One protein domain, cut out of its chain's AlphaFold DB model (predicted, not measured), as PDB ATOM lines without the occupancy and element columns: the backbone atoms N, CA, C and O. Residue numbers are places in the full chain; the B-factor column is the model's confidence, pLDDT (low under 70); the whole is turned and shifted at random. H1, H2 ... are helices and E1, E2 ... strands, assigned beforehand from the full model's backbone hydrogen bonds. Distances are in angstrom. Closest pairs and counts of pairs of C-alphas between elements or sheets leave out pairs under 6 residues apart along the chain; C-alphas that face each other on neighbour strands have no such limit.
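Overview. This is residues 314 to 433 of the 434 residues of an uncharacterized protein of Deltaproteobacteria bacterium RBG_13_65_10 (UniProt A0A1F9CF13). A twisted sheet of four strands lies between two helices, H1 over one face and H3 over the other, while H2 packs on H1 and only grazes the sheet. A long loop, residues 404 to 425, reaches beyond one end of the hairpin E3 and E4. The printed part has 120 residues with three named helices and four named strands, in the order H1 E1 H2 E2 H3 E3 E4; the mixed sheet runs E1 E2 E4 E3. The class is mixed, helices and strands, with 54 residues, under half, in named elements. The whole is compact, with a radius of gyration of the C-alphas of 13.9 A and spans of 39 by 33 by 23 A.

Arrangement. H1, residues 319 to 330, is on the sheet at a height of 8.4 A, over E4, residues 426 to 432, and runs along the strands, at 27 degrees to E4 on the local plane. H1 touches H2, residues 343 to 350, at a steep tilt of 46 degrees, the same way; their closest C-alphas, of Ala 324 and Ile 346, are 5.6 A apart. E1, residues 336 to 339, is parallel to E2, residues 366 to 369, with N 338 and O 366 2.8 A apart. E1, H2 and E2 form a strand-helix-strand unit, two parallel neighbour strands with a helix between, with a left-handed crossover. Residues 336 to 337 of E1 also pair, parallel, with residues 353 to 354. H3, residues 383 to 392, is on the opposite face from H1, making three layers, helices on both faces of a sheet. Its height over the sheet is 9.1 A; it lies over E2 and, only just, with 3 C-alphas, over E4. E3, residues 395 to 403, forms a split strand-helix-strand unit with E2 and H3, E4 lying between the two strands in the sheet, with a right-handed crossover. E4 is antiparallel to E3, with N 398 and O 429 2.7 A apart, and to E2, with N 430 and O 367 2.7 A apart. In H1, H2 and H3 every O i to N i+4 pair is within hydrogen-bond range.

Along the chain. H1 begins at C-alpha 319 (95.710, 119.566, 75.782) and spans 16.7 A. H3 spans 14.1 A. E3 spans 21.4 A and bends by 57 degrees at residue 400. E4 spans 19.4 A and ends at C-alpha 432 (101.190, 100.060, 74.228).

Size, cuts and confidence. The C-alphas farthest apart, of Arg 394 and Pro 413, are 41.5 A apart. The printed part has no cut. The links H2 to E2, E2 to H3 and E3 to E4 are long. The pLDDT is under 70 in residues 373 to 381 and 411 to 415.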
ATOM      1  N   HIS A 314      90.141 130.960  87.039       90.31
ATOM      2  CA  HIS A 314      89.799 129.682  86.415       90.31
ATOM      3  C   HIS A 314      90.936 129.252  85.482       90.31
ATOM      4  O   HIS A 314      90.871 129.544  84.282       90.31
ATOM      5  N   PRO A 315      91.973 128.579  86.017       89.56
ATOM      6  CA  PRO A 315      93.162 128.244  85.249       89.56
ATOM      7  C   PRO A 315      92.809 127.530  83.949       89.56
ATOM      8  O   PRO A 315      92.016 126.582  83.944       89.56
ATOM      9  N   PHE A 316      93.403 127.987  82.850       91.12
ATOM     10  CA  PHE A 316      93.242 127.331  81.565       91.12
ATOM     11  C   PHE A 316      93.764 125.893  81.645       91.12
ATOM     12  O   PHE A 316      94.890 125.656  82.075       91.12
ATOM     13  N   GLN A 317      92.943 124.940  81.211       93.25
ATOM     14  CA  GLN A 317      93.316 123.537  81.073       93.25
ATOM     15  C   GLN A 317      93.379 123.205  79.596       93.25
ATOM     16  O   GLN A 317      92.360 123.132  78.909       93.25
ATOM     17  N   GLY A 318      94.594 123.026  79.106       93.62
ATOM     18  CA  GLY A 318      94.813 122.717  77.707       93.62
ATOM     19  C   GLY A 318      95.234 121.276  77.460       93.62
ATOM     20  O   GLY A 318      95.445 120.482  78.383       93.62
ATOM     21  N   PRO A 319      95.401 120.925  76.183       94.94
ATOM     22  CA  PRO A 319      95.710 119.566  75.782       94.94
ATOM     23  C   PRO A 319      97.081 119.089  76.282       94.94
ATOM     24  O   PRO A 319      97.240 117.905  76.565       94.94
ATOM     25  N   ILE A 320      98.071 119.976  76.435       95.56
ATOM     26  CA  ILE A 320      99.381 119.613  76.993       95.56
ATOM     27  C   ILE A 320      99.276 119.292  78.485       95.56
ATOM     28  O   ILE A 320      99.901 118.322  78.912       95.56
ATOM     29  N   ASP A 321      98.471 120.031  79.255       95.75
ATOM     30  CA  ASP A 321      98.282 119.751  80.686       95.75
ATOM     31  C   ASP A 321      97.630 118.386  80.886       95.75
ATOM     32  O   ASP A 321      98.080 117.598  81.714       95.75
ATOM     33  N   ALA A 322      96.611 118.074  80.081       96.94
ATOM     34  CA  ALA A 322      95.929 116.788  80.133       96.94
ATOM     35  C   ALA A 322      96.868 115.626  79.777       96.94
ATOM     36  O   ALA A 322      96.912 114.627  80.496       96.94
ATOM     37  N   ILE A 323      97.666 115.766  78.708       97.56
ATOM     38  CA  ILE A 323      98.653 114.748  78.315       97.56
ATOM     39  C   ILE A 323      99.705 114.580  79.413       97.56
ATOM     40  O   ILE A 323      99.969 113.462  79.848       97.56
ATOM     41  N   ALA A 324     100.304 115.678  79.876       97.38
ATOM     42  CA  ALA A 324     101.354 115.638  80.883       97.38
ATOM     43  C   ALA A 324     100.841 115.086  82.221       97.38
ATOM     44  O   ALA A 324     101.516 114.263  82.835       97.38
ATOM     45  N   GLY A 325      99.641 115.487  82.647       97.44
ATOM     46  CA  GLY A 325      98.981 114.984  83.848       97.44
ATOM     47  C   GLY A 325      98.728 113.482  83.772       97.44
ATOM     48  O   GLY A 325      99.119 112.746  84.680       97.44
ATOM     49  N   TYR A 326      98.171 113.004  82.654       98.31
ATOM     50  CA  TYR A 326      97.931 111.578  82.453       98.31
ATOM     51  C   TYR A 326      99.236 110.771  82.439       98.31
ATOM     52  O   TYR A 326      99.347 109.761  83.134       98.31
ATOM     53  N   LEU A 327     100.245 111.227  81.687       98.06
ATOM     54  CA  LEU A 327     101.542 110.557  81.612       98.06
ATOM     55  C   LEU A 327     102.252 110.550  82.968       98.06
ATOM     56  O   LEU A 327     102.812 109.530  83.345       98.06
ATOM     57  N   ASN A 328     102.205 111.634  83.742       98.19
ATOM     58  CA  ASN A 328     102.798 111.660  85.079       98.19
ATOM     59  C   ASN A 328     102.168 110.642  86.034       98.19
ATOM     60  O   ASN A 328     102.891 110.075  86.850       98.19
ATOM     61  N   ALA A 329     100.867 110.383  85.904       98.12
ATOM     62  CA  ALA A 329     100.166 109.399  86.720       98.12
ATOM     63  C   ALA A 329     100.448 107.937  86.314       98.12
ATOM     64  O   ALA A 329     100.303 107.048  87.148       98.12
ATOM     65  N   HIS A 330     100.857 107.675  85.064       98.06
ATOM     66  CA  HIS A 330     100.929 106.305  84.523       98.06
ATOM     67  C   HIS A 330     102.293 105.885  83.959       98.06
ATOM     68  O   HIS A 330     102.482 104.707  83.652       98.06
ATOM     69  N   LYS A 331     103.241 106.811  83.793       97.19
ATOM     70  CA  LYS A 331     104.568 106.510  83.246       97.19
ATOM     71  C   LYS A 331     105.397 105.639  84.188       97.19
ATOM     72  O   LYS A 331     105.304 105.746  85.411       97.19
ATOM     73  N   ARG A 332     106.312 104.868  83.608       97.00
ATOM     74  CA  ARG A 332     107.404 104.187  84.313       97.00
ATOM     75  C   ARG A 332     108.752 104.841  83.978       97.00
ATOM     76  O   ARG A 332     108.894 105.452  82.914       97.00
ATOM     77  N   PRO A 333     109.768 104.738  84.857       95.12
ATOM     78  CA  PRO A 333     111.125 105.156  84.515       95.12
ATOM     79  C   PRO A 333     111.606 104.475  83.228       95.12
ATOM     80  O   PRO A 333     111.517 103.258  83.096       95.12
ATOM     81  N   GLY A 334     112.116 105.265  82.282       92.69
ATOM     82  CA  GLY A 334     112.595 104.770  80.987       92.69
ATOM     83  C   GLY A 334     111.541 104.705  79.878       92.69
ATOM     84  O   GLY A 334     111.913 104.479  78.723       92.69
ATOM     85  N   ASP A 335     110.264 104.960  80.184       96.69
ATOM     86  CA  ASP A 335     109.231 105.097  79.159       96.69
ATOM     87  C   ASP A 335     109.600 106.190  78.145       96.69
ATOM     88  O   ASP A 335     110.209 107.221  78.456       96.69
ATOM     89  N   ARG A 336     109.180 105.968  76.901       96.38
ATOM     90  CA  ARG A 336     109.312 106.926  75.800       96.38
ATOM     91  C   ARG A 336     107.936 107.305  75.296       96.38
ATOM     92  O   ARG A 336     107.008 106.498  75.376       96.38
ATOM     93  N   PHE A 337     107.825 108.498  74.729       97.19
ATOM     94  CA  PHE A 337     106.588 108.950  74.105       97.19
ATOM     95  C   PHE A 337     106.844 109.534  72.720       97.19
ATOM     96  O   PHE A 337     107.875 110.154  72.490       97.19
ATOM     97  N   PHE A 338     105.901 109.374  71.805       95.75
ATOM     98  CA  PHE A 338     105.837 110.128  70.560       95.75
ATOM     99  C   PHE A 338     104.645 111.072  70.616       95.75
ATOM    100  O   PHE A 338     103.592 110.714  71.140       95.75
ATOM    101  N   VAL A 339     104.793 112.273  70.065       93.25
ATOM    102  CA  VAL A 339     103.668 113.180  69.861       93.25
ATOM    103  C   VAL A 339     103.843 113.933  68.554       93.25
ATOM    104  O   VAL A 339     104.938 114.401  68.246       93.25
ATOM    105  N   THR A 340     102.758 114.077  67.799       88.94
ATOM    106  CA  THR A 340     102.780 114.767  66.500       88.94
ATOM    107  C   THR A 340     103.030 116.273  66.643       88.94
ATOM    108  O   THR A 340     103.554 116.905  65.732       88.94
ATOM    109  N   TYR A 341     102.683 116.860  67.795       88.44
ATOM    110  CA  TYR A 341     102.971 118.252  68.137       88.44
ATOM    111  C   TYR A 341     103.054 118.468  69.658       88.44
ATOM    112  O   TYR A 341     102.241 117.941  70.411       88.44
ATOM    113  N   GLY A 342     104.011 119.280  70.121       89.75
ATOM    114  CA  GLY A 342     104.157 119.612  71.547       89.75
ATOM    115  C   GLY A 342     105.077 118.680  72.347       89.75
ATOM    116  O   GLY A 342     104.923 118.560  73.559       89.75
ATOM    117  N   ALA A 343     106.060 118.041  71.700       91.06
ATOM    118  CA  ALA A 343     106.992 117.130  72.373       91.06
ATOM    119  C   ALA A 343     107.792 117.804  73.499       91.06
ATOM    120  O   ALA A 343     107.907 117.253  74.589       91.06
ATOM    121  N   TYR A 344     108.309 119.014  73.274       90.38
ATOM    122  CA  TYR A 344     109.125 119.713  74.270       90.38
ATOM    123  C   TYR A 344     108.401 120.031  75.583       90.38
ATOM    124  O   TYR A 344     108.940 119.670  76.629       90.38
ATOM    125  N   PRO A 345     107.208 120.659  75.591       90.25
ATOM    126  CA  PRO A 345     106.530 120.927  76.852       90.25
ATOM    127  C   PRO A 345     106.113 119.634  77.569       90.25
ATOM    128  O   PRO A 345     106.250 119.557  78.786       90.25
ATOM    129  N   ILE A 346     105.716 118.574  76.851       94.25
ATOM    130  CA  ILE A 346     105.437 117.272  77.485       94.25
ATOM    131  C   ILE A 346     106.702 116.701  78.134       94.25
ATOM    132  O   ILE A 346     106.658 116.295  79.295       94.25
ATOM    133  N   ALA A 347     107.840 116.701  77.435       92.00
ATOM    134  CA  ALA A 347     109.114 116.242  77.990       92.00
ATOM    135  C   ALA A 347     109.524 117.065  79.221       92.00
ATOM    136  O   ALA A 347     109.961 116.500  80.218       92.00
ATOM    137  N   PHE A 348     109.321 118.384  79.192       91.44
ATOM    138  CA  PHE A 348     109.592 119.265  80.327       91.44
ATOM    139  C   PHE A 348     108.726 118.925  81.551       91.44
ATOM    140  O   PHE A 348     109.252 118.782  82.651       91.44
ATOM    141  N   HIS A 349     107.415 118.738  81.369       90.88
ATOM    142  CA  HIS A 349     106.485 118.463  82.472       90.88
ATOM    143  C   HIS A 349     106.498 117.011  82.966       90.88
ATOM    144  O   HIS A 349     106.015 116.737  84.066       90.88
ATOM    145  N   THR A 350     107.019 116.074  82.172       94.50
ATOM    146  CA  THR A 350     107.002 114.641  82.506       94.50
ATOM    147  C   THR A 350     108.387 114.033  82.703       94.50
ATOM    148  O   THR A 350     108.490 112.940  83.250       94.50
ATOM    149  N   GLY A 351     109.465 114.672  82.258       92.19
ATOM    150  CA  GLY A 351     110.801 114.070  82.237       92.19
ATOM    151  C   GLY A 351     110.931 112.847  81.315       92.19
ATOM    152  O   GLY A 351     111.964 112.182  81.341       92.19
ATOM    153  N   LEU A 352     109.905 112.521  80.517       92.69
ATOM    154  CA  LEU A 352     109.971 111.433  79.544       92.69
ATOM    155  C   LEU A 352     110.836 111.819  78.347       92.69
ATOM    156  O   LEU A 352     110.910 112.985  77.951       92.69
ATOM    157  N   VAL A 353     111.454 110.815  77.727       91.25
ATOM    158  CA  VAL A 353     112.280 111.015  76.534       91.25
ATOM    159  C   VAL A 353     111.394 110.940  75.285       91.25
ATOM    160  O   VAL A 353     110.761 109.901  75.057       91.25
ATOM    161  N   PRO A 354     111.355 111.988  74.442       92.75
ATOM    162  CA  PRO A 354     110.603 111.934  73.199       92.75
ATOM    163  C   PRO A 354     111.249 110.948  72.211       92.75
ATOM    164  O   PRO A 354     112.469 110.912  72.026       92.75
ATOM    165  N   ALA A 355     110.430 110.144  71.541       88.94
ATOM    166  CA  ALA A 355     110.789 109.440  70.323       88.94
ATOM    167  C   ALA A 355     110.779 110.461  69.181       88.94
ATOM    168  O   ALA A 355     109.729 110.970  68.798       88.94
ATOM    169  N   GLN A 356     111.967 110.832  68.707       78.94
ATOM    170  CA  GLN A 356     112.115 111.839  67.661       78.94
ATOM    171  C   GLN A 356     111.838 111.235  66.277       78.94
ATOM    172  O   GLN A 356     112.295 110.132  65.987       78.94
ATOM    173  N   TYR A 357     111.150 112.010  65.432       76.12
ATOM    174  CA  TYR A 357     110.910 111.802  63.996       76.12
ATOM    175  C   TYR A 357     110.054 110.593  63.594       76.12
ATOM    176  O   TYR A 357     109.051 110.798  62.923       76.12
ATOM    177  N   ASP A 358     110.394 109.376  64.015       85.00
ATOM    178  CA  ASP A 358     109.659 108.167  63.629       85.00
ATOM    179  C   ASP A 358     109.451 107.220  64.827       85.00
ATOM    180  O   ASP A 358     110.421 106.657  65.352       85.00
ATOM    181  N   PRO A 359     108.201 107.009  65.285       88.56
ATOM    182  CA  PRO A 359     107.920 106.081  66.374       88.56
ATOM    183  C   PRO A 359     108.110 104.613  65.964       88.56
ATOM    184  O   PRO A 359     108.242 103.763  66.843       88.56
ATOM    185  N   ARG A 360     108.166 104.301  64.660       89.44
ATOM    186  CA  ARG A 360     108.254 102.930  64.131       89.44
ATOM    187  C   ARG A 360     109.641 102.323  64.338       89.44
ATOM    188  O   ARG A 360     109.748 101.145  64.666       89.44
ATOM    189  N   ALA A 361     110.698 103.133  64.224       90.75
ATOM    190  CA  ALA A 361     112.084 102.695  64.417       90.75
ATOM    191  C   ALA A 361     112.350 102.137  65.826       90.75
ATOM    192  O   ALA A 361     113.143 101.214  66.011       90.75
ATOM    193  N   ARG A 362     111.687 102.702  66.841       91.88
ATOM    194  CA  ARG A 362     111.697 102.183  68.211       91.88
ATOM    195  C   ARG A 362     110.412 102.590  68.915       91.88
ATOM    196  O   ARG A 362     110.350 103.690  69.476       91.88
ATOM    197  N   ALA A 363     109.450 101.667  68.904       95.00
ATOM    198  CA  ALA A 363     108.112 101.832  69.463       95.00
ATOM    199  C   ALA A 363     108.154 102.474  70.868       95.00
ATOM    200  O   ALA A 363     108.783 101.917  71.775       95.00
ATOM    201  N   PRO A 364     107.560 103.664  71.058       96.62
ATOM    202  CA  PRO A 364     107.428 104.281  72.368       96.62
ATOM    203  C   PRO A 364     106.254 103.667  73.136       96.62
ATOM    204  O   PRO A 364     105.264 103.257  72.549       96.62
ATOM    205  N   ARG A 365     106.305 103.692  74.470       97.56
ATOM    206  CA  ARG A 365     105.182 103.228  75.302       97.56
ATOM    207  C   ARG A 365     103.909 104.054  75.071       97.56
ATOM    208  O   ARG A 365     102.800 103.541  75.203       97.56
ATOM    209  N   TRP A 366     104.087 105.328  74.726       98.06
ATOM    210  CA  TRP A 366     103.022 106.316  74.598       98.06
ATOM    211  C   TRP A 366     103.058 106.975  73.216       98.06
ATOM    212  O   TRP A 366     104.101 107.470  72.794       98.06
ATOM    213  N   VAL A 367     101.929 107.039  72.513       97.00
ATOM    214  CA  VAL A 367     101.803 107.730  71.218       97.00
ATOM    215  C   VAL A 367     100.634 108.705  71.305       97.00
ATOM    216  O   VAL A 367      99.489 108.297  71.432       97.00
ATOM    217  N   CYS A 368     100.894 110.006  71.244       95.25
ATOM    218  CA  CYS A 368      99.859 111.034  71.250       95.25
ATOM    219  C   CYS A 368      99.687 111.628  69.848       95.25
ATOM    220  O   CYS A 368     100.591 112.258  69.295       95.25
ATOM    221  N   ILE A 369      98.507 111.438  69.265       90.94
ATOM    222  CA  ILE A 369      98.198 111.929  67.921       90.94
ATOM    223  C   ILE A 369      97.321 113.169  68.068       90.94
ATOM    224  O   ILE A 369      96.128 113.071  68.338       90.94
ATOM    225  N   ARG A 370      97.927 114.348  67.900       90.12
ATOM    226  CA  ARG A 370      97.220 115.635  67.900       90.12
ATOM    227  C   ARG A 370      96.478 115.820  66.572       90.12
ATOM    228  O   ARG A 370      97.087 115.852  65.496       90.12
ATOM    229  N   THR A 371      95.163 115.964  66.655       83.31
ATOM    230  CA  THR A 371      94.216 116.178  65.549       83.31
ATOM    231  C   THR A 371      94.360 117.576  64.958       83.31
ATOM    232  O   THR A 371      94.190 117.777  63.754       83.31
ATOM    233  N   VAL A 372      94.756 118.544  65.785       75.88
ATOM    234  CA  VAL A 372      94.920 119.936  65.381       75.88
ATOM    235  C   VAL A 372      96.400 120.301  65.456       75.88
ATOM    236  O   VAL A 372      96.926 120.603  66.521       75.88
ATOM    237  N   THR A 373      97.092 120.274  64.314       68.75
ATOM    238  CA  THR A 373      98.481 120.743  64.200       68.75
ATOM    239  C   THR A 373      98.538 122.058  63.416       68.75
ATOM    240  O   THR A 373      97.700 122.295  62.536       68.75
ATOM    241  N   PRO A 374      99.490 122.955  63.734       60.72
ATOM    242  CA  PRO A 374      99.655 124.214  63.009       60.72
ATOM    243  C   PRO A 374     100.145 124.019  61.567       60.72
ATOM    244  O   PRO A 374      99.839 124.832  60.709       60.72
ATOM    245  N   LEU A 375     100.869 122.935  61.273       59.72
ATOM    246  CA  LEU A 375     101.701 122.801  60.068       59.72
ATOM    247  C   LEU A 375     101.281 121.630  59.173       59.72
ATOM    248  O   LEU A 375     102.128 120.878  58.700       59.72
ATOM    249  N   ARG A 376      99.973 121.482  58.929       53.16
ATOM    250  CA  ARG A 376      99.390 120.346  58.186       53.16
ATOM    251  C   ARG A 376      99.999 120.109  56.788       53.16
ATOM    252  O   ARG A 376      99.888 119.007  56.276       53.16
ATOM    253  N   ASN A 377     100.654 121.117  56.199       48.41
ATOM    254  CA  ASN A 377     101.151 121.080  54.819       48.41
ATOM    255  C   ASN A 377     102.683 121.171  54.670       48.41
ATOM    256  O   ASN A 377     103.166 121.085  53.547       48.41
ATOM    257  N   ILE A 378     103.446 121.403  55.747       52.53
ATOM    258  CA  ILE A 378     104.906 121.646  55.640       52.53
ATOM    259  C   ILE A 378     105.722 120.400  55.994       52.53
ATOM    260  O   ILE A 378     106.798 120.181  55.444       52.53
ATOM    261  N   PHE A 379     105.191 119.555  56.869       53.59
ATOM    262  CA  PHE A 379     105.748 118.244  57.171       53.59
ATOM    263  C   PHE A 379     104.740 117.212  56.680       53.59
ATOM    264  O   PHE A 379     103.544 117.424  56.880       53.59
ATOM    265  N   HIS A 380     105.201 116.156  55.997       57.31
ATOM    266  CA  HIS A 380     104.334 115.056  55.574       57.31
ATOM    267  C   HIS A 380     103.421 114.660  56.740       57.31
ATOM    268  O   HIS A 380     103.887 114.405  57.853       57.31
ATOM    269  N   ASP A 381     102.108 114.756  56.510       66.00
ATOM    270  CA  ASP A 381     101.085 114.510  57.518       66.00
ATOM    271  C   ASP A 381     100.958 112.998  57.760       66.00
ATOM    272  O   ASP A 381      99.957 112.373  57.420       66.00
ATOM    273  N   ASP A 382     101.987 112.402  58.364       75.38
ATOM    274  CA  ASP A 382     102.069 110.968  58.666       75.38
ATOM    275  C   ASP A 382     101.117 110.568  59.807       75.38
ATOM    276  O   ASP A 382     101.236 109.485  60.374       75.38
ATOM    277  N   ARG A 383     100.171 111.426  60.215       83.44
ATOM    278  CA  ARG A 383      99.287 111.152  61.358       83.44
ATOM    279  C   ARG A 383      98.425 109.925  61.132       83.44
ATOM    280  O   ARG A 383      98.301 109.115  62.046       83.44
ATOM    281  N   GLU A 384      97.860 109.775  59.938       85.56
ATOM    282  CA  GLU A 384      97.077 108.583  59.607       85.56
ATOM    283  C   GLU A 384      97.967 107.345  59.491       85.56
ATOM    284  O   GLU A 384      97.573 106.287  59.972       85.56
ATOM    285  N   GLU A 385      99.194 107.465  58.973       88.88
ATOM    286  CA  GLU A 385     100.137 106.340  58.943       88.88
ATOM    287  C   GLU A 385     100.560 105.899  60.345       88.88
ATOM    288  O   GLU A 385     100.506 104.715  60.668       88.88
ATOM    289  N   VAL A 386     100.949 106.842  61.207       88.75
ATOM    290  CA  VAL A 386     101.322 106.574  62.601       88.75
ATOM    291  C   VAL A 386     100.130 106.007  63.364       88.75
ATOM    292  O   VAL A 386     100.300 105.090  64.164       88.75
ATOM    293  N   LYS A 387      98.916 106.501  63.104       89.44
ATOM    294  CA  LYS A 387      97.688 105.955  63.688       89.44
ATOM    295  C   LYS A 387      97.446 104.522  63.229       89.44
ATOM    296  O   LYS A 387      97.212 103.664  64.070       89.44
ATOM    297  N   GLN A 388      97.528 104.242  61.930       91.19
ATOM    298  CA  GLN A 388      97.358 102.893  61.387       91.19
ATOM    299  C   GLN A 388      98.415 101.932  61.939       91.19
ATOM    300  O   GLN A 388      98.069 100.850  62.409       91.19
ATOM    301  N   TRP A 389      99.681 102.352  61.967       93.94
ATOM    302  CA  TRP A 389     100.775 101.595  62.567       93.94
ATOM    303  C   TRP A 389     100.526 101.307  64.055       93.94
ATOM    304  O   TRP A 389     100.663 100.167  64.493       93.94
ATOM    305  N   ALA A 390     100.110 102.306  64.836       92.25
ATOM    306  CA  ALA A 390      99.831 102.123  66.257       92.25
ATOM    307  C   ALA A 390      98.632 101.187  66.491       92.25
ATOM    308  O   ALA A 390      98.689 100.324  67.363       92.25
ATOM    309  N   MET A 391      97.579 101.284  65.672       89.25
ATOM    310  CA  MET A 391      96.426 100.375  65.743       89.25
ATOM    311  C   MET A 391      96.804  98.924  65.404       89.25
ATOM    312  O   MET A 391      96.247  97.993  65.978       89.25
ATOM    313  N   GLN A 392      97.786  98.712  64.523       93.50
ATOM    314  CA  GLN A 392      98.364  97.386  64.261       93.50
ATOM    315  C   GLN A 392      99.298  96.918  65.395       93.50
ATOM    316  O   GLN A 392      99.440  95.721  65.641       93.50
ATOM    317  N   GLY A 393      99.935  97.856  66.101       87.12
ATOM    318  CA  GLY A 393     101.010  97.627  67.070       87.12
ATOM    319  C   GLY A 393     100.590  97.267  68.500       87.12
ATOM    320  O   GLY A 393     101.390  97.472  69.409       87.12
ATOM    321  N   ARG A 394      99.374  96.749  68.721       92.88
ATOM    322  CA  ARG A 394      98.794  96.486  70.059       92.88
ATOM    323  C   ARG A 394      98.796  97.717  70.975       92.88
ATOM    324  O   ARG A 394      99.232  97.644  72.122       92.88
ATOM    325  N   TYR A 395      98.320  98.853  70.479       97.31
ATOM    326  CA  TYR A 395      98.034  99.998  71.339       97.31
ATOM    327  C   TYR A 395      96.543 100.056  71.664       97.31
ATOM    328  O   TYR A 395      95.705  99.785  70.807       97.31
ATOM    329  N   GLU A 396      96.211 100.456  72.885       96.25
ATOM    330  CA  GLU A 396      94.851 100.843  73.259       96.25
ATOM    331  C   GLU A 396      94.695 102.366  73.206       96.25
ATOM    332  O   GLU A 396      95.629 103.110  73.521       96.25
ATOM    333  N   GLU A 397      93.509 102.833  72.812       96.81
ATOM    334  CA  GLU A 397      93.180 104.258  72.780       96.81
ATOM    335  C   GLU A 397      92.626 104.724  74.130       96.81
ATOM    336  O   GLU A 397      91.694 104.147  74.685       96.81
ATOM    337  N   ILE A 398      93.186 105.820  74.629       97.56
ATOM    338  CA  ILE A 398      92.777 106.541  75.828       97.56
ATOM    339  C   ILE A 398      92.323 107.932  75.388       97.56
ATOM    340  O   ILE A 398      93.091 108.705  74.805       97.56
ATOM    341  N   VAL A 399      91.073 108.267  75.691       97.12
ATOM    342  CA  VAL A 399      90.509 109.594  75.432       97.12
ATOM    343  C   VAL A 399      90.653 110.438  76.692       97.12
ATOM    344  O   VAL A 399      90.143 110.072  77.748       97.12
ATOM    345  N   LEU A 400      91.359 111.563  76.589       96.88
ATOM    346  CA  LEU A 400      91.544 112.490  77.703       96.88
ATOM    347  C   LEU A 400      90.411 113.523  77.724       96.88
ATOM    348  O   LEU A 400      89.947 113.969  76.670       96.88
ATOM    349  N   ASP A 401      90.000 113.956  78.918       95.56
ATOM    350  CA  ASP A 401      88.998 115.015  79.096       95.56
ATOM    351  C   ASP A 401      89.598 116.412  78.860       95.56
ATOM    352  O   ASP A 401      89.663 117.265  79.736       95.56
ATOM    353  N   ALA A 402      90.091 116.638  77.645       94.62
ATOM    354  CA  ALA A 402      90.556 117.933  77.177       94.62
ATOM    355  C   ALA A 402      90.288 118.064  75.682       94.62
ATOM    356  O   ALA A 402      90.432 117.099  74.925       94.62
ATOM    357  N   VAL A 403      89.889 119.260  75.260       94.12
ATOM    358  CA  VAL A 403      89.763 119.582  73.840       94.12
ATOM    359  C   VAL A 403      91.158 119.736  73.239       94.12
ATOM    360  O   VAL A 403      92.031 120.405  73.790       94.12
ATOM    361  N   ASP A 404      91.364 119.108  72.090       92.50
ATOM    362  CA  ASP A 404      92.587 119.163  71.303       92.50
ATOM    363  C   ASP A 404      92.657 120.476  70.510       92.50
ATOM    364  O   ASP A 404      92.408 120.529  69.307       92.50
ATOM    365  N   THR A 405      92.961 121.568  71.206       89.62
ATOM    366  CA  THR A 405      93.213 122.883  70.602       89.62
ATOM    367  C   THR A 405      94.560 122.902  69.877       89.62
ATOM    368  O   THR A 405      95.481 122.199  70.268       89.62
ATOM    369  N   GLN A 406      94.735 123.736  68.844       82.38
ATOM    370  CA  GLN A 406      95.986 123.790  68.054       82.38
ATOM    371  C   GLN A 406      97.248 123.980  68.901       82.38
ATOM    372  O   GLN A 406      98.317 123.451  68.593       82.38
ATOM    373  N   TYR A 407      97.101 124.747  69.971       83.38
ATOM    374  CA  TYR A 407      98.141 125.054  70.926       83.38
ATOM    375  C   TYR A 407      97.653 124.734  72.341       83.38
ATOM    376  O   TYR A 407      96.505 124.342  72.545       83.38
ATOM    377  N   GLN A 408      98.543 124.890  73.315       86.44
ATOM    378  CA  GLN A 408      98.175 125.024  74.727       86.44
ATOM    379  C   GLN A 408      97.549 126.420  74.948       86.44
ATOM    380  O   GLN A 408      96.921 126.960  74.038       86.44
ATOM    381  N   ASN A 409      97.756 127.046  76.107       81.25
ATOM    382  CA  ASN A 409      97.580 128.484  76.235       81.25
ATOM    383  C   ASN A 409      98.801 129.209  75.645       81.25
ATOM    384  O   ASN A 409      99.870 129.225  76.260       81.25
ATOM    385  N   ARG A 410      98.671 129.722  74.420       75.88
ATOM    386  CA  ARG A 410      99.727 130.500  73.764       75.88
ATOM    387  C   ARG A 410      99.767 131.908  74.330       75.88
ATOM    388  O   ARG A 410      98.725 132.495  74.564       75.88
ATOM    389  N   GLU A 411     100.943 132.459  74.578       65.19
ATOM    390  CA  GLU A 411     101.070 133.810  75.131       65.19
ATOM    391  C   GLU A 411     100.703 134.930  74.145       65.19
ATOM    392  O   GLU A 411     100.486 136.061  74.577       65.19
ATOM    393  N   GLU A 412     100.669 134.647  72.843       61.00
ATOM    394  CA  GLU A 412     100.356 135.630  71.810       61.00
ATOM    395  C   GLU A 412      98.890 136.081  71.936       61.00
ATOM    396  O   GLU A 412      98.013 135.225  71.837       61.00
ATOM    397  N   PRO A 413      98.587 137.383  72.123       57.97
ATOM    398  CA  PRO A 413      97.239 137.860  72.457       57.97
ATOM    399  C   PRO A 413      96.127 137.369  71.525       57.97
ATOM    400  O   PRO A 413      95.036 137.053  71.995       57.97
ATOM    401  N   ASP A 414      96.421 137.257  70.230       56.34
ATOM    402  CA  ASP A 414      95.451 136.856  69.205       56.34
ATOM    403  C   ASP A 414      95.256 135.328  69.129       56.34
ATOM    404  O   ASP A 414      94.276 134.842  68.569       56.34
ATOM    405  N   LEU A 415      96.172 134.555  69.727       64.88
ATOM    406  CA  LEU A 415      96.125 133.089  69.813       64.88
ATOM    407  C   LEU A 415      95.892 132.589  71.249       64.88
ATOM    408  O   LEU A 415      95.807 131.378  71.475       64.88
ATOM    409  N   HIS A 416      95.818 133.509  72.213       77.62
ATOM    410  CA  HIS A 416      95.680 133.221  73.630       77.62
ATOM    411  C   HIS A 416      94.255 132.788  73.947       77.62
ATOM    412  O   HIS A 416      93.276 133.477  73.648       77.62
ATOM    413  N   LEU A 417      94.128 131.640  74.603       82.56
ATOM    414  CA  LEU A 417      92.837 131.104  74.996       82.56
ATOM    415  C   LEU A 417      92.648 131.361  76.488       82.56
ATOM    416  O   LEU A 417      93.086 130.588  77.325       82.56
ATOM    417  N   PHE A 418      91.925 132.426  76.825       83.00
ATOM    418  CA  PHE A 418      91.665 132.801  78.225       83.00
ATOM    419  C   PHE A 418      90.735 131.829  78.976       83.00
ATOM    420  O   PHE A 418      90.476 131.999  80.166       83.00
ATOM    421  N   ARG A 419      90.125 130.860  78.281       88.94
ATOM    422  CA  ARG A 419      89.188 129.890  78.863       88.94
ATOM    423  C   ARG A 419      89.381 128.522  78.238       88.94
ATOM    424  O   ARG A 419      89.492 128.414  77.020       88.94
ATOM    425  N   THR A 420      89.331 127.489  79.075       90.88
ATOM    426  CA  THR A 420      89.341 126.089  78.646       90.88
ATOM    427  C   THR A 420      88.242 125.835  77.622       90.88
ATOM    428  O   THR A 420      87.059 126.073  77.894       90.88
ATOM    429  N   ALA A 421      88.629 125.335  76.450       89.44
ATOM    430  CA  ALA A 421      87.680 124.915  75.433       89.44
ATOM    431  C   ALA A 421      86.871 123.713  75.943       89.44
ATOM    432  O   ALA A 421      87.430 122.750  76.468       89.44
ATOM    433  N   ARG A 422      85.543 123.781  75.800       89.62
ATOM    434  CA  ARG A 422      84.612 122.722  76.234       89.62
ATOM    435  C   ARG A 422      84.104 121.856  75.085       89.62
ATOM    436  O   ARG A 422      83.616 120.754  75.315       89.62
ATOM    437  N   GLU A 423      84.233 122.356  73.863       87.62
ATOM    438  CA  GLU A 423      83.723 121.743  72.643       87.62
ATOM    439  C   GLU A 423      84.864 121.541  71.646       87.62
ATOM    440  O   GLU A 423      85.773 122.367  71.566       87.62
ATOM    441  N   GLY A 424      84.813 120.440  70.897       89.12
ATOM    442  CA  GLY A 424      85.818 120.083  69.897       89.12
ATOM    443  C   GLY A 424      86.322 118.642  70.028       89.12
ATOM    444  O   GLY A 424      85.874 117.897  70.909       89.12
ATOM    445  N   PRO A 425      87.244 118.221  69.142       91.00
ATOM    446  CA  PRO A 425      87.848 116.897  69.215       91.00
ATOM    447  C   PRO A 425      88.601 116.740  70.535       91.00
ATOM    448  O   PRO A 425      89.270 117.665  70.989       91.00
ATOM    449  N   ARG A 426      88.494 115.570  71.162       94.44
ATOM    450  CA  ARG A 426      89.212 115.269  72.404       94.44
ATOM    451  C   ARG A 426      90.627 114.792  72.117       94.44
ATOM    452  O   ARG A 426      90.878 114.170  71.084       94.44
ATOM    453  N   VAL A 427      91.542 115.063  73.043       94.62
ATOM    454  CA  VAL A 427      92.913 114.561  72.952       94.62
ATOM    455  C   VAL A 427      92.910 113.039  73.066       94.62
ATOM    456  O   VAL A 427      92.329 112.473  73.993       94.62
ATOM    457  N   LYS A 428      93.601 112.384  72.131       95.12
ATOM    458  CA  LYS A 428      93.768 110.932  72.096       95.12
ATOM    459  C   LYS A 428      95.214 110.556  72.394       95.12
ATOM    460  O   LYS A 428      96.153 111.076  71.783       95.12
ATOM    461  N   LEU A 429      95.381 109.637  73.334       96.75
ATOM    462  CA  LEU A 429      96.648 109.020  73.693       96.75
ATOM    463  C   LEU A 429      96.538 107.525  73.415       96.75
ATOM    464  O   LEU A 429      95.544 106.907  73.764       96.75
ATOM    465  N   LEU A 430      97.549 106.936  72.801       97.44
ATOM    466  CA  LEU A 430      97.634 105.502  72.582       97.44
ATOM    467  C   LEU A 430      98.686 104.936  73.539       97.44
ATOM    468  O   LEU A 430      99.803 105.459  73.611       97.44
ATOM    469  N   ARG A 431      98.338 103.879  74.271       97.56
ATOM    470  CA  ARG A 431      99.236 103.177  75.198       97.56
ATOM    471  C   ARG A 431      99.533 101.788  74.662       97.56
ATOM    472  O   ARG A 431      98.609 101.065  74.312       97.56
ATOM    473  N   GLN A 432     100.805 101.414  74.614       97.25
ATOM    474  CA  GLN A 432     101.190 100.060  74.228       97.25
ATOM    475  C   GLN A 432     100.693  99.057  75.281       97.25
ATOM    476  O   GLN A 432     100.935  99.254  76.474       97.25
ATOM    477  N   ILE A 433     100.010  98.002  74.840       95.25
ATOM    478  CA  ILE A 433      99.560  96.889  75.681       95.25
ATOM    479  C   ILE A 433     100.756  95.952  75.907       95.25
ATOM    480  O   ILE A 433     101.507  95.685  74.966       95.25
TER     481      ILE A 433